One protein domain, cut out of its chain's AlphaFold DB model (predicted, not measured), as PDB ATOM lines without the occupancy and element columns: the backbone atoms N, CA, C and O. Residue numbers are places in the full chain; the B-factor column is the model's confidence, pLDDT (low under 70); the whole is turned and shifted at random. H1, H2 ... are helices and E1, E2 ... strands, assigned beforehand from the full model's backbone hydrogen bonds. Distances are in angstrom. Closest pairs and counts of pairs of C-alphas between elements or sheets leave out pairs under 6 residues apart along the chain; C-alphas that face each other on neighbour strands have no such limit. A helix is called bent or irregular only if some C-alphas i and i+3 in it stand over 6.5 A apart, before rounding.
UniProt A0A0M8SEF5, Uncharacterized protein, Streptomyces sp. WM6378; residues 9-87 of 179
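Overview. This is residues 9 to 87 of the 179 residues of an uncharacterized protein of Streptomyces sp. WM6378 (UniProt A0A0M8SEF5). With little regular structure, the model is a long bent hairpin, E2 and E3, extended by short strands E1 and E4 into a twisted sheet, with long loops around it; residues 68 to 74 stick out at one end. The printed part has 79 residues, 30 in named elements, mostly strand, in the order E1, E2, E3, H1, E4. The antiparallel sheet runs E1, E2, E3, E4. The whole is compact, with a radius of gyration of the C-alphas of 12.5 A and spans of 40 by 26 by 18 A.

Along the chain. Residues 9 to 27 hold no named element. E1 is residues 28 to 30, from C-alpha 28 at (162.137, 139.593, 141.512). E2, residues 46 to 53, is 17.8 A long; E3, residues 56 to 65, is 25.4 A. H1 is residues 67 to 71, and E4, residues 75 to 78, ends at (148.900, 136.634, 134.537).

Arrangement. E1, E2 and E3 form a meander, each strand the antiparallel neighbour of the one before. N 28 and O 48 are 2.8 A apart, as are N 51 and O 58. E3 bends by 53 degrees at residue 62; N 64 and O 78 of E4 are 2.8 A apart. H1 only grazes the sheet, with residues 67 to 70. It is only just irregular, with C-alphas 68 and 71 6.8 A apart; 0 of 1 O i to N i+4 pairs and 1 of 2 O i to N i+3 pairs are within hydrogen-bond range.

Size, cuts and confidence. The C-alphas of Lys 55 and Asn 72, the two farthest apart, are 42.2 A apart. The printed part has no cut. The link E1 to E2 is long. Residues 9, 11, 13, 37 and 68 to 73 are under pLDDT 70.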
ATOM      1  N   PRO A   9     160.919 163.921 130.788       66.38
ATOM      2  CA  PRO A   9     159.756 163.054 130.871       66.38
ATOM      3  C   PRO A   9     159.937 162.047 132.011       66.38
ATOM      4  O   PRO A   9     161.018 161.476 132.197       66.38
ATOM      5  N   LYS A  10     158.877 161.872 132.803       71.75
ATOM      6  CA  LYS A  10     158.828 160.879 133.875       71.75
ATOM      7  C   LYS A  10     158.901 159.493 133.235       71.75
ATOM      8  O   LYS A  10     158.232 159.228 132.243       71.75
ATOM      9  N   LEU A  11     159.736 158.627 133.798       69.06
ATOM     10  CA  LEU A  11     159.826 157.229 133.392       69.06
ATOM     11  C   LEU A  11     158.532 156.520 133.792       69.06
ATOM     12  O   LEU A  11     158.280 156.347 134.987       69.06
ATOM     13  N   THR A  12     157.715 156.149 132.809       73.50
ATOM     14  CA  THR A  12     156.468 155.410 133.035       73.50
ATOM     15  C   THR A  12     156.692 153.912 132.857       73.50
ATOM     16  O   THR A  12     157.605 153.476 132.151       73.50
ATOM     17  N   ALA A  13     155.861 153.106 133.517       67.06
ATOM     18  CA  ALA A  13     155.952 151.651 133.467       67.06
ATOM     19  C   ALA A  13     155.720 151.076 132.058       67.06
ATOM     20  O   ALA A  13     156.243 150.013 131.733       67.06
ATOM     21  N   ASP A  14     154.977 151.784 131.205       74.75
ATOM     22  CA  ASP A  14     154.707 151.391 129.814       74.75
ATOM     23  C   ASP A  14     155.946 151.460 128.915       74.75
ATOM     24  O   ASP A  14     155.980 150.844 127.855       74.75
ATOM     25  N   MET A  15     156.995 152.169 129.346       77.75
ATOM     26  CA  MET A  15     158.262 152.249 128.611       77.75
ATOM     27  C   MET A  15     159.104 150.972 128.726       77.75
ATOM     28  O   MET A  15     160.123 150.845 128.045       77.75
ATOM     29  N   VAL A  16     158.727 150.048 129.612       81.19
ATOM     30  CA  VAL A  16     159.431 148.786 129.837       81.19
ATOM     31  C   VAL A  16     158.579 147.662 129.236       81.19
ATOM     32  O   VAL A  16     157.539 147.340 129.809       81.19
ATOM     33  N   PRO A  17     158.980 147.069 128.094       86.31
ATOM     34  CA  PRO A  17     158.189 146.034 127.443       86.31
ATOM     35  C   PRO A  17     158.069 144.795 128.330       86.31
ATOM     36  O   PRO A  17     158.979 144.480 129.103       86.31
ATOM     37  N   VAL A  18     156.948 144.088 128.186       90.19
ATOM     38  CA  VAL A  18     156.737 142.797 128.843       90.19
ATOM     39  C   VAL A  18     157.699 141.779 128.233       90.19
ATOM     40  O   VAL A  18     157.777 141.638 127.014       90.19
ATOM     41  N   ALA A  19     158.475 141.110 129.079       90.88
ATOM     42  CA  ALA A  19     159.401 140.069 128.666       90.88
ATOM     43  C   ALA A  19     158.685 138.719 128.559       90.88
ATOM     44  O   ALA A  19     157.833 138.405 129.385       90.88
ATOM     45  N   ASP A  20     159.095 137.891 127.599       89.38
ATOM     46  CA  ASP A  20     158.638 136.502 127.526       89.38
ATOM     47  C   ASP A  20     159.093 135.723 128.767       89.38
ATOM     48  O   ASP A  20     160.290 135.660 129.085       89.38
ATOM     49  N   TRP A  21     158.122 135.143 129.471       86.38
ATOM     50  CA  TRP A  21     158.325 134.469 130.744       86.38
ATOM     51  C   TRP A  21     159.017 133.106 130.601       86.38
ATOM     52  O   TRP A  21     159.713 132.695 131.526       86.38
ATOM     53  N   HIS A  22     158.937 132.453 129.435       81.88
ATOM     54  CA  HIS A  22     159.580 131.150 129.195       81.88
ATOM     55  C   HIS A  22     161.114 131.212 129.224       81.88
ATOM     56  O   HIS A  22     161.781 130.196 129.404       81.88
ATOM     57  N   SER A  23     161.684 132.405 129.048       81.69
ATOM     58  CA  SER A  23     163.134 132.643 129.041       81.69
ATOM     59  C   SER A  23     163.661 133.222 130.360       81.69
ATOM     60  O   SER A  23     164.775 133.747 130.415       81.69
ATOM     61  N   VAL A  24     162.843 133.208 131.417       87.75
ATOM     62  CA  VAL A  24     163.181 133.822 132.702       87.75
ATOM     63  C   VAL A  24     163.962 132.845 133.568       87.75
ATOM     64  O   VAL A  24     163.420 131.880 134.091       87.75
ATOM     65  N   GLU A  25     165.238 133.156 133.775       84.50
ATOM     66  CA  GLU A  25     166.112 132.431 134.710       84.50
ATOM     67  C   GLU A  25     166.253 133.159 136.053       84.50
ATOM     68  O   GLU A  25     166.501 132.551 137.090       84.50
ATOM     69  N   GLN A  26     166.100 134.485 136.046       85.88
ATOM     70  CA  GLN A  26     166.227 135.333 137.228       85.88
ATOM     71  C   GLN A  26     165.037 136.269 137.320       85.88
ATOM     72  O   GLN A  26     164.653 136.897 136.326       85.88
ATOM     73  N   PHE A  27     164.485 136.409 138.522       89.50
ATOM     74  CA  PHE A  27     163.353 137.292 138.743       89.50
ATOM     75  C   PHE A  27     163.343 137.928 140.137       89.50
ATOM     76  O   PHE A  27     164.022 137.512 141.077       89.50
ATOM     77  N   SER A  28     162.546 138.980 140.257       87.19
ATOM     78  CA  SER A  28     162.137 139.593 141.512       87.19
ATOM     79  C   SER A  28     160.641 139.878 141.465       87.19
ATOM     80  O   SER A  28     160.079 140.116 140.399       87.19
ATOM     81  N   ILE A  29     159.981 139.845 142.619       87.25
ATOM     82  CA  ILE A  29     158.569 140.218 142.731       87.25
ATOM     83  C   ILE A  29     158.514 141.665 143.218       87.25
ATOM     84  O   ILE A  29     159.000 141.978 144.305       87.25
ATOM     85  N   SER A  30     157.985 142.573 142.396       86.00
ATOM     86  CA  SER A  30     157.922 143.996 142.742       86.00
ATOM     87  C   SER A  30     156.874 144.755 141.932       86.00
ATOM     88  O   SER A  30     156.599 144.442 140.773       86.00
ATOM     89  N   ASN A  31     156.343 145.820 142.526       87.44
ATOM     90  CA  ASN A  31     155.540 146.838 141.855       87.44
ATOM     91  C   ASN A  31     156.368 148.058 141.403       87.44
ATOM     92  O   ASN A  31     155.803 149.053 140.961       87.44
ATOM     93  N   MET A  32     157.698 148.015 141.533       82.94
ATOM     94  CA  MET A  32     158.585 149.114 141.151       82.94
ATOM     95  C   MET A  32     159.381 148.743 139.897       82.94
ATOM     96  O   MET A  32     160.422 148.083 140.005       82.94
ATOM     97  N   PRO A  33     158.937 149.161 138.697       74.62
ATOM     98  CA  PRO A  33     159.786 149.078 137.525       74.62
ATOM     99  C   PRO A  33     161.055 149.896 137.761       74.62
ATOM    100  O   PRO A  33     161.037 150.986 138.338       74.62
ATOM    101  N   ARG A  34     162.180 149.364 137.293       73.94
ATOM    102  CA  ARG A  34     163.447 150.090 137.263       73.94
ATOM    103  C   ARG A  34     163.869 150.256 135.822       73.94
ATOM    104  O   ARG A  34     163.931 149.267 135.097       73.94
ATOM    105  N   LEU A  35     164.191 151.488 135.438       72.88
ATOM    106  CA  LEU A  35     164.843 151.792 134.171       72.88
ATOM    107  C   LEU A  35     166.118 152.578 134.468       72.88
ATOM    108  O   LEU A  35     166.082 153.626 135.113       72.88
ATOM    109  N   ASN A  36     167.259 152.093 133.983       72.44
ATOM    110  CA  ASN A  36     168.559 152.760 134.133       72.44
ATOM    111  C   ASN A  36     169.001 152.887 135.599       72.44
ATOM    112  O   ASN A  36     169.589 153.897 135.983       72.44
ATOM    113  N   GLY A  37     168.643 151.910 136.436       67.12
ATOM    114  CA  GLY A  37     168.896 151.953 137.881       67.12
ATOM    115  C   GLY A  37     168.064 152.989 138.647       67.12
ATOM    116  O   GLY A  37     168.249 153.132 139.851       67.12
ATOM    117  N   ARG A  38     167.145 153.700 137.980       72.44
ATOM    118  CA  ARG A  38     166.202 154.624 138.618       72.44
ATOM    119  C   ARG A  38     164.840 153.969 138.757       72.44
ATOM    120  O   ARG A  38     164.407 153.227 137.875       72.44
ATOM    121  N   GLU A  39     164.182 154.269 139.865       74.81
ATOM    122  CA  GLU A  39     162.804 153.863 140.100       74.81
ATOM    123  C   GLU A  39     161.890 154.636 139.147       74.81
ATOM    124  O   GLU A  39     161.993 155.859 139.010       74.81
ATOM    125  N   ALA A  40     161.053 153.894 138.432       74.81
ATOM    126  CA  ALA A  40     159.951 154.444 137.671       74.81
ATOM    127  C   ALA A  40     158.711 154.552 138.571       74.81
ATOM    128  O   ALA A  40     158.729 154.196 139.753       74.81
ATOM    129  N   GLU A  41     157.628 155.087 138.016       80.06
ATOM    130  CA  GLU A  41     156.334 155.101 138.695       80.06
ATOM    131  C   GLU A  41     155.897 153.691 139.108       80.06
ATOM    132  O   GLU A  41     156.110 152.732 138.363       80.06
ATOM    133  N   ARG A  42     155.309 153.572 140.309       81.94
ATOM    134  CA  ARG A  42     154.764 152.302 140.796       81.94
ATOM    135  C   ARG A  42     153.744 151.776 139.788       81.94
ATOM    136  O   ARG A  42     152.881 152.514 139.327       81.94
ATOM    137  N   ASP A  43     153.874 150.500 139.480       83.00
ATOM    138  CA  ASP A  43     153.074 149.751 138.516       83.00
ATOM    139  C   ASP A  43     152.312 148.645 139.260       83.00
ATOM    140  O   ASP A  43     152.347 148.557 140.490       83.00
ATOM    141  N   MET A  44     151.643 147.764 138.532       86.56
ATOM    142  CA  MET A  44     151.139 146.517 139.086       86.56
ATOM    143  C   MET A  44     152.287 145.640 139.621       86.56
ATOM    144  O   MET A  44     153.426 145.668 139.127       86.56
ATOM    145  N   TRP A  45     151.981 144.848 140.654       89.38
ATOM    146  CA  TRP A  45     152.877 143.801 141.131       89.38
ATOM    147  C   TRP A  45     153.131 142.793 140.017       89.38
ATOM    148  O   TRP A  45     152.206 142.310 139.373       89.38
ATOM    149  N   ALA A  46     154.400 142.486 139.786       90.81
ATOM    150  CA  ALA A  46     154.806 141.579 138.731       90.81
ATOM    151  C   ALA A  46     156.011 140.748 139.168       90.81
ATOM    152  O   ALA A  46     156.844 141.220 139.952       90.81
ATOM    153  N   LEU A  47     156.127 139.547 138.604       90.56
ATOM    154  CA  LEU A  47     157.424 138.929 138.395       90.56
ATOM    155  C   LEU A  47     158.160 139.771 137.356       90.56
ATOM    156  O   LEU A  47     157.665 140.028 136.257       90.56
ATOM    157  N   ARG A  48     159.338 140.245 137.739       90.88
ATOM    158  CA  ARG A  48     160.181 141.111 136.929       90.88
ATOM    159  C   ARG A  48     161.533 140.467 136.739       90.88
ATOM    160  O   ARG A  48     162.143 140.012 137.698       90.88
ATOM    161  N   THR A  49     162.031 140.484 135.516       91.56
ATOM    162  CA  THR A  49     163.313 139.891 135.144       91.56
ATOM    163  C   THR A  49     164.282 140.980 134.674       91.56
ATOM    164  O   THR A  49     163.852 141.953 134.037       91.56
ATOM    165  N   PRO A  50     165.583 140.893 135.010       90.88
ATOM    166  CA  PRO A  50     166.568 141.835 134.502       90.88
ATOM    167  C   PRO A  50     166.675 141.723 132.973       90.88
ATOM    168  O   PRO A  50     166.902 140.648 132.424       90.88
ATOM    169  N   ARG A  51     166.534 142.849 132.272       89.31
ATOM    170  CA  ARG A  51     166.673 142.961 130.814       89.31
ATOM    171  C   ARG A  51     167.475 144.194 130.436       89.31
ATOM    172  O   ARG A  51     167.512 145.179 131.168       89.31
ATOM    173  N   MET A  52     168.080 144.153 129.257       86.62
ATOM    174  CA  MET A  52     168.702 145.323 128.649       86.62
ATOM    175  C   MET A  52     167.699 146.003 127.720       86.62
ATOM    176  O   MET A  52     167.194 145.380 126.792       86.62
ATOM    177  N   ILE A  53     167.420 147.283 127.964       81.88
ATOM    178  CA  ILE A  53     166.625 148.134 127.073       81.88
ATOM    179  C   ILE A  53     167.584 149.155 126.466       81.88
ATOM    180  O   ILE A  53     168.070 150.074 127.135       81.88
ATOM    181  N   GLY A  54     167.940 148.939 125.199       85.50
ATOM    182  CA  GLY A  54     169.088 149.605 124.591       85.50
ATOM    183  C   GLY A  54     170.373 149.279 125.362       85.50
ATOM    184  O   GLY A  54     170.707 148.119 125.572       85.50
ATOM    185  N   LYS A  55     171.094 150.308 125.819       85.44
ATOM    186  CA  LYS A  55     172.360 150.156 126.567       85.44
ATOM    187  C   LYS A  55     172.194 150.154 128.086       85.44
ATOM    188  O   LYS A  55     173.174 150.340 128.802       85.44
ATOM    189  N   LYS A  56     170.968 150.047 128.597       83.12
ATOM    190  CA  LYS A  56     170.702 150.295 130.014       83.12
ATOM    191  C   LYS A  56     169.898 149.157 130.647       83.12
ATOM    192  O   LYS A  56     168.988 148.635 130.003       83.12
ATOM    193  N   PRO A  57     170.217 148.775 131.895       84.38
ATOM    194  CA  PRO A  57     169.515 147.705 132.580       84.38
ATOM    195  C   PRO A  57     168.131 148.165 133.041       84.38
ATOM    196  O   PRO A  57     167.937 149.306 133.481       84.38
ATOM    197  N   ALA A  58     167.185 147.241 132.971       87.12
ATOM    198  CA  ALA A  58     165.804 147.405 133.367       87.12
ATOM    199  C   ALA A  58     165.290 146.146 134.070       87.12
ATOM    200  O   ALA A  58     165.804 145.057 133.842       87.12
ATOM    201  N   TYR A  59     164.254 146.291 134.890       89.69
ATOM    202  CA  TYR A  59     163.500 145.155 135.431       89.69
ATOM    203  C   TYR A  59     162.150 145.078 134.725       89.69
ATOM    204  O   TYR A  59     161.185 145.743 135.119       89.69
ATOM    205  N   ALA A  60     162.126 144.295 133.650       90.44
ATOM    206  CA  ALA A  60     160.963 144.121 132.798       90.44
ATOM    207  C   ALA A  60     159.945 143.192 133.453       90.44
ATOM    208  O   ALA A  60     160.352 142.139 133.945       90.44
ATOM    209  N   PRO A  61     158.649 143.549 133.487       92.56
ATOM    210  CA  PRO A  61     157.629 142.599 133.910       92.56
ATOM    211  C   PRO A  61     157.602 141.429 132.922       92.56
ATOM    212  O   PRO A  61     157.719 141.645 131.723       92.56
ATOM    213  N   CYS A  62     157.479 140.202 133.412       92.38
ATOM    214  CA  CYS A  62     157.245 139.022 132.575       92.38
ATOM    215  C   CYS A  62     155.922 138.334 132.900       92.38
ATOM    216  O   CYS A  62     155.366 137.649 132.051       92.38
ATOM    217  N   ALA A  63     155.413 138.535 134.114       92.50
ATOM    218  CA  ALA A  63     154.100 138.073 134.508       92.50
ATOM    219  C   ALA A  63     153.572 138.914 135.677       92.50
ATOM    220  O   ALA A  63     154.352 139.432 136.477       92.50
ATOM    221  N   PHE A  64     152.261 139.076 135.778       91.19
ATOM    222  CA  PHE A  64     151.600 140.010 136.683       91.19
ATOM    223  C   PHE A  64     150.847 139.281 137.788       91.19
ATOM    224  O   PHE A  64     150.315 138.197 137.584       91.19
ATOM    225  N   LEU A  65     150.813 139.884 138.972       87.69
ATOM    226  CA  LEU A  65     150.154 139.346 140.155       87.69
ATOM    227  C   LEU A  65     148.918 140.193 140.433       87.69
ATOM    228  O   LEU A  65     149.029 141.401 140.662       87.69
ATOM    229  N   ASN A  66     147.749 139.559 140.475       81.69
ATOM    230  CA  ASN A  66     146.546 140.252 140.906       81.69
ATOM    231  C   ASN A  66     146.503 140.323 142.436       81.69
ATOM    232  O   ASN A  66     146.035 139.404 143.109       81.69
ATOM    233  N   THR A  67     146.990 141.430 143.001       72.75
ATOM    234  CA  THR A  67     147.099 141.528 144.458       72.75
ATOM    235  C   THR A  67     145.780 141.617 145.208       72.75
ATOM    236  O   THR A  67     145.757 141.333 146.404       72.75
ATOM    237  N   SER A  68     144.691 142.011 144.548       67.12
ATOM    238  CA  SER A  68     143.384 142.073 145.210       67.12
ATOM    239  C   SER A  68     142.843 140.678 145.543       67.12
ATOM    240  O   SER A  68     142.066 140.546 146.486       67.12
ATOM    241  N   ALA A  69     143.314 139.637 144.847       60.66
ATOM    242  CA  ALA A  69     142.930 138.248 145.080       60.66
ATOM    243  C   ALA A  69     143.662 137.586 146.267       60.66
ATOM    244  O   ALA A  69     143.178 136.584 146.786       60.66
ATOM    245  N   PHE A  70     144.776 138.153 146.761       61.66
ATOM    246  CA  PHE A  70     145.591 137.526 147.822       61.66
ATOM    247  C   PHE A  70     144.879 137.343 149.162       61.66
ATOM    248  O   PHE A  70     145.385 136.623 150.018       61.66
ATOM    249  N   VAL A  71     143.757 138.027 149.383       58.66
ATOM    250  CA  VAL A  71     143.136 138.056 150.707       58.66
ATOM    251  C   VAL A  71     142.341 136.781 150.983       58.66
ATOM    252  O   VAL A  71     142.346 136.357 152.128       58.66
ATOM    253  N   ASN A  72     141.706 136.148 149.983       61.59
ATOM    254  CA  ASN A  72     140.837 134.973 150.198       61.59
ATOM    255  C   ASN A  72     140.651 134.084 148.945       61.59
ATOM    256  O   ASN A  72     139.565 133.545 148.738       61.59
ATOM    257  N   GLY A  73     141.645 133.973 148.064       68.19
ATOM    258  CA  GLY A  73     141.496 133.174 146.848       68.19
ATOM    259  C   GLY A  73     142.808 132.614 146.312       68.19
ATOM    260  O   GLY A  73     143.882 132.976 146.808       68.19
ATOM    261  N   PRO A  74     142.721 131.757 145.278       73.62
ATOM    262  CA  PRO A  74     143.892 131.167 144.656       73.62
ATOM    263  C   PRO A  74     144.818 132.263 144.134       73.62
ATOM    264  O   PRO A  74     144.385 133.293 143.606       73.62
ATOM    265  N   GLN A  75     146.117 132.036 144.279       83.56
ATOM    266  CA  GLN A  75     147.111 132.982 143.796       83.56
ATOM    267  C   GLN A  75     147.316 132.739 142.307       83.56
ATOM    268  O   GLN A  75     147.749 131.665 141.897       83.56
ATOM    269  N   GLN A  76     147.000 133.741 141.494       87.44
ATOM    270  CA  GLN A  76     147.100 133.644 140.044       87.44
ATOM    271  C   GLN A  76     148.209 134.539 139.515       87.44
ATOM    272  O   GLN A  76     148.397 135.679 139.958       87.44
ATOM    273  N   LEU A  77     148.922 134.000 138.537       89.38
ATOM    274  CA  LEU A  77     149.884 134.723 137.737       89.38
ATOM    275  C   LEU A  77     149.278 134.984 136.359       89.38
ATOM    276  O   LEU A  77     148.640 134.091 135.814       89.38
ATOM    277  N   PHE A  78     149.483 136.179 135.803       90.00
ATOM    278  CA  PHE A  78     148.900 136.634 134.537       90.00
ATOM    279  C   PHE A  78     149.981 136.977 133.506       90.00
ATOM    280  O   PHE A  78     151.003 137.558 133.858       90.00
ATOM    281  N   GLU A  79     149.766 136.676 132.225       88.38
ATOM    282  CA  GLU A  79     150.707 137.073 131.156       88.38
ATOM    283  C   GLU A  79     150.659 138.583 130.858       88.38
ATOM    284  O   GLU A  79     151.672 139.195 130.519       88.38
ATOM    285  N   GLY A  80     149.477 139.187 130.991       86.94
ATOM    286  CA  GLY A  80     149.200 140.573 130.616       86.94
ATOM    287  C   GLY A  80     148.736 141.440 131.783       86.94
ATOM    288  O   GLY A  80     148.328 140.950 132.837       86.94
ATOM    289  N   ARG A  81     148.791 142.762 131.580       85.62
ATOM    290  CA  ARG A  81     148.332 143.753 132.572       85.62
ATOM    291  C   ARG A  81     146.820 143.777 132.772       85.62
ATOM    292  O   ARG A  81     146.332 144.275 133.777       85.62
ATOM    293  N   ASP A  82     146.107 143.295 131.773       84.81
ATOM    294  CA  ASP A  82     144.662 143.147 131.731       84.81
ATOM    295  C   ASP A  82     144.167 141.946 132.551       84.81
ATOM    296  O   ASP A  82     142.963 141.805 132.745       84.81
ATOM    297  N   CYS A  83     145.078 141.105 133.054       82.50
ATOM    298  CA  CYS A  83     144.764 139.924 133.854       82.50
ATOM    299  C   CYS A  83     143.804 138.945 133.149       82.50
ATOM    300  O   CYS A  83     142.958 138.328 133.791       82.50
ATOM    301  N   THR A  84     143.923 138.791 131.827       79.06
ATOM    302  CA  THR A  84     142.995 137.961 131.033       79.06
ATOM    303  C   THR A  84     143.463 136.525 130.835       79.06
ATOM    304  O   THR A  84     142.642 135.615 130.746       79.06
ATOM    305  N   ARG A  85     144.779 136.296 130.782       80.19
ATOM    306  CA  ARG A  85     145.369 134.970 130.569       80.19
ATOM    307  C   ARG A  85     146.172 134.548 131.789       80.19
ATOM    308  O   ARG A  85     147.147 135.220 132.124       80.19
ATOM    309  N   VAL A  86     145.750 133.450 132.419       76.75
ATOM    310  CA  VAL A  86     146.336 132.881 133.643       76.75
ATOM    311  C   VAL A  86     147.309 131.757 133.276       76.75
ATOM    312  O   VAL A  86     146.868 130.625 133.103       76.75
ATOM    313  N   PRO A  87     148.618 132.018 133.117       75.25
ATOM    314  CA  PRO A  87     149.625 130.984 132.900       75.25
ATOM    315  C   PRO A  87     149.715 129.974 134.045       75.25
ATOM    316  O   PRO A  87     150.123 128.840 133.809       75.25
TER     317      PRO A  87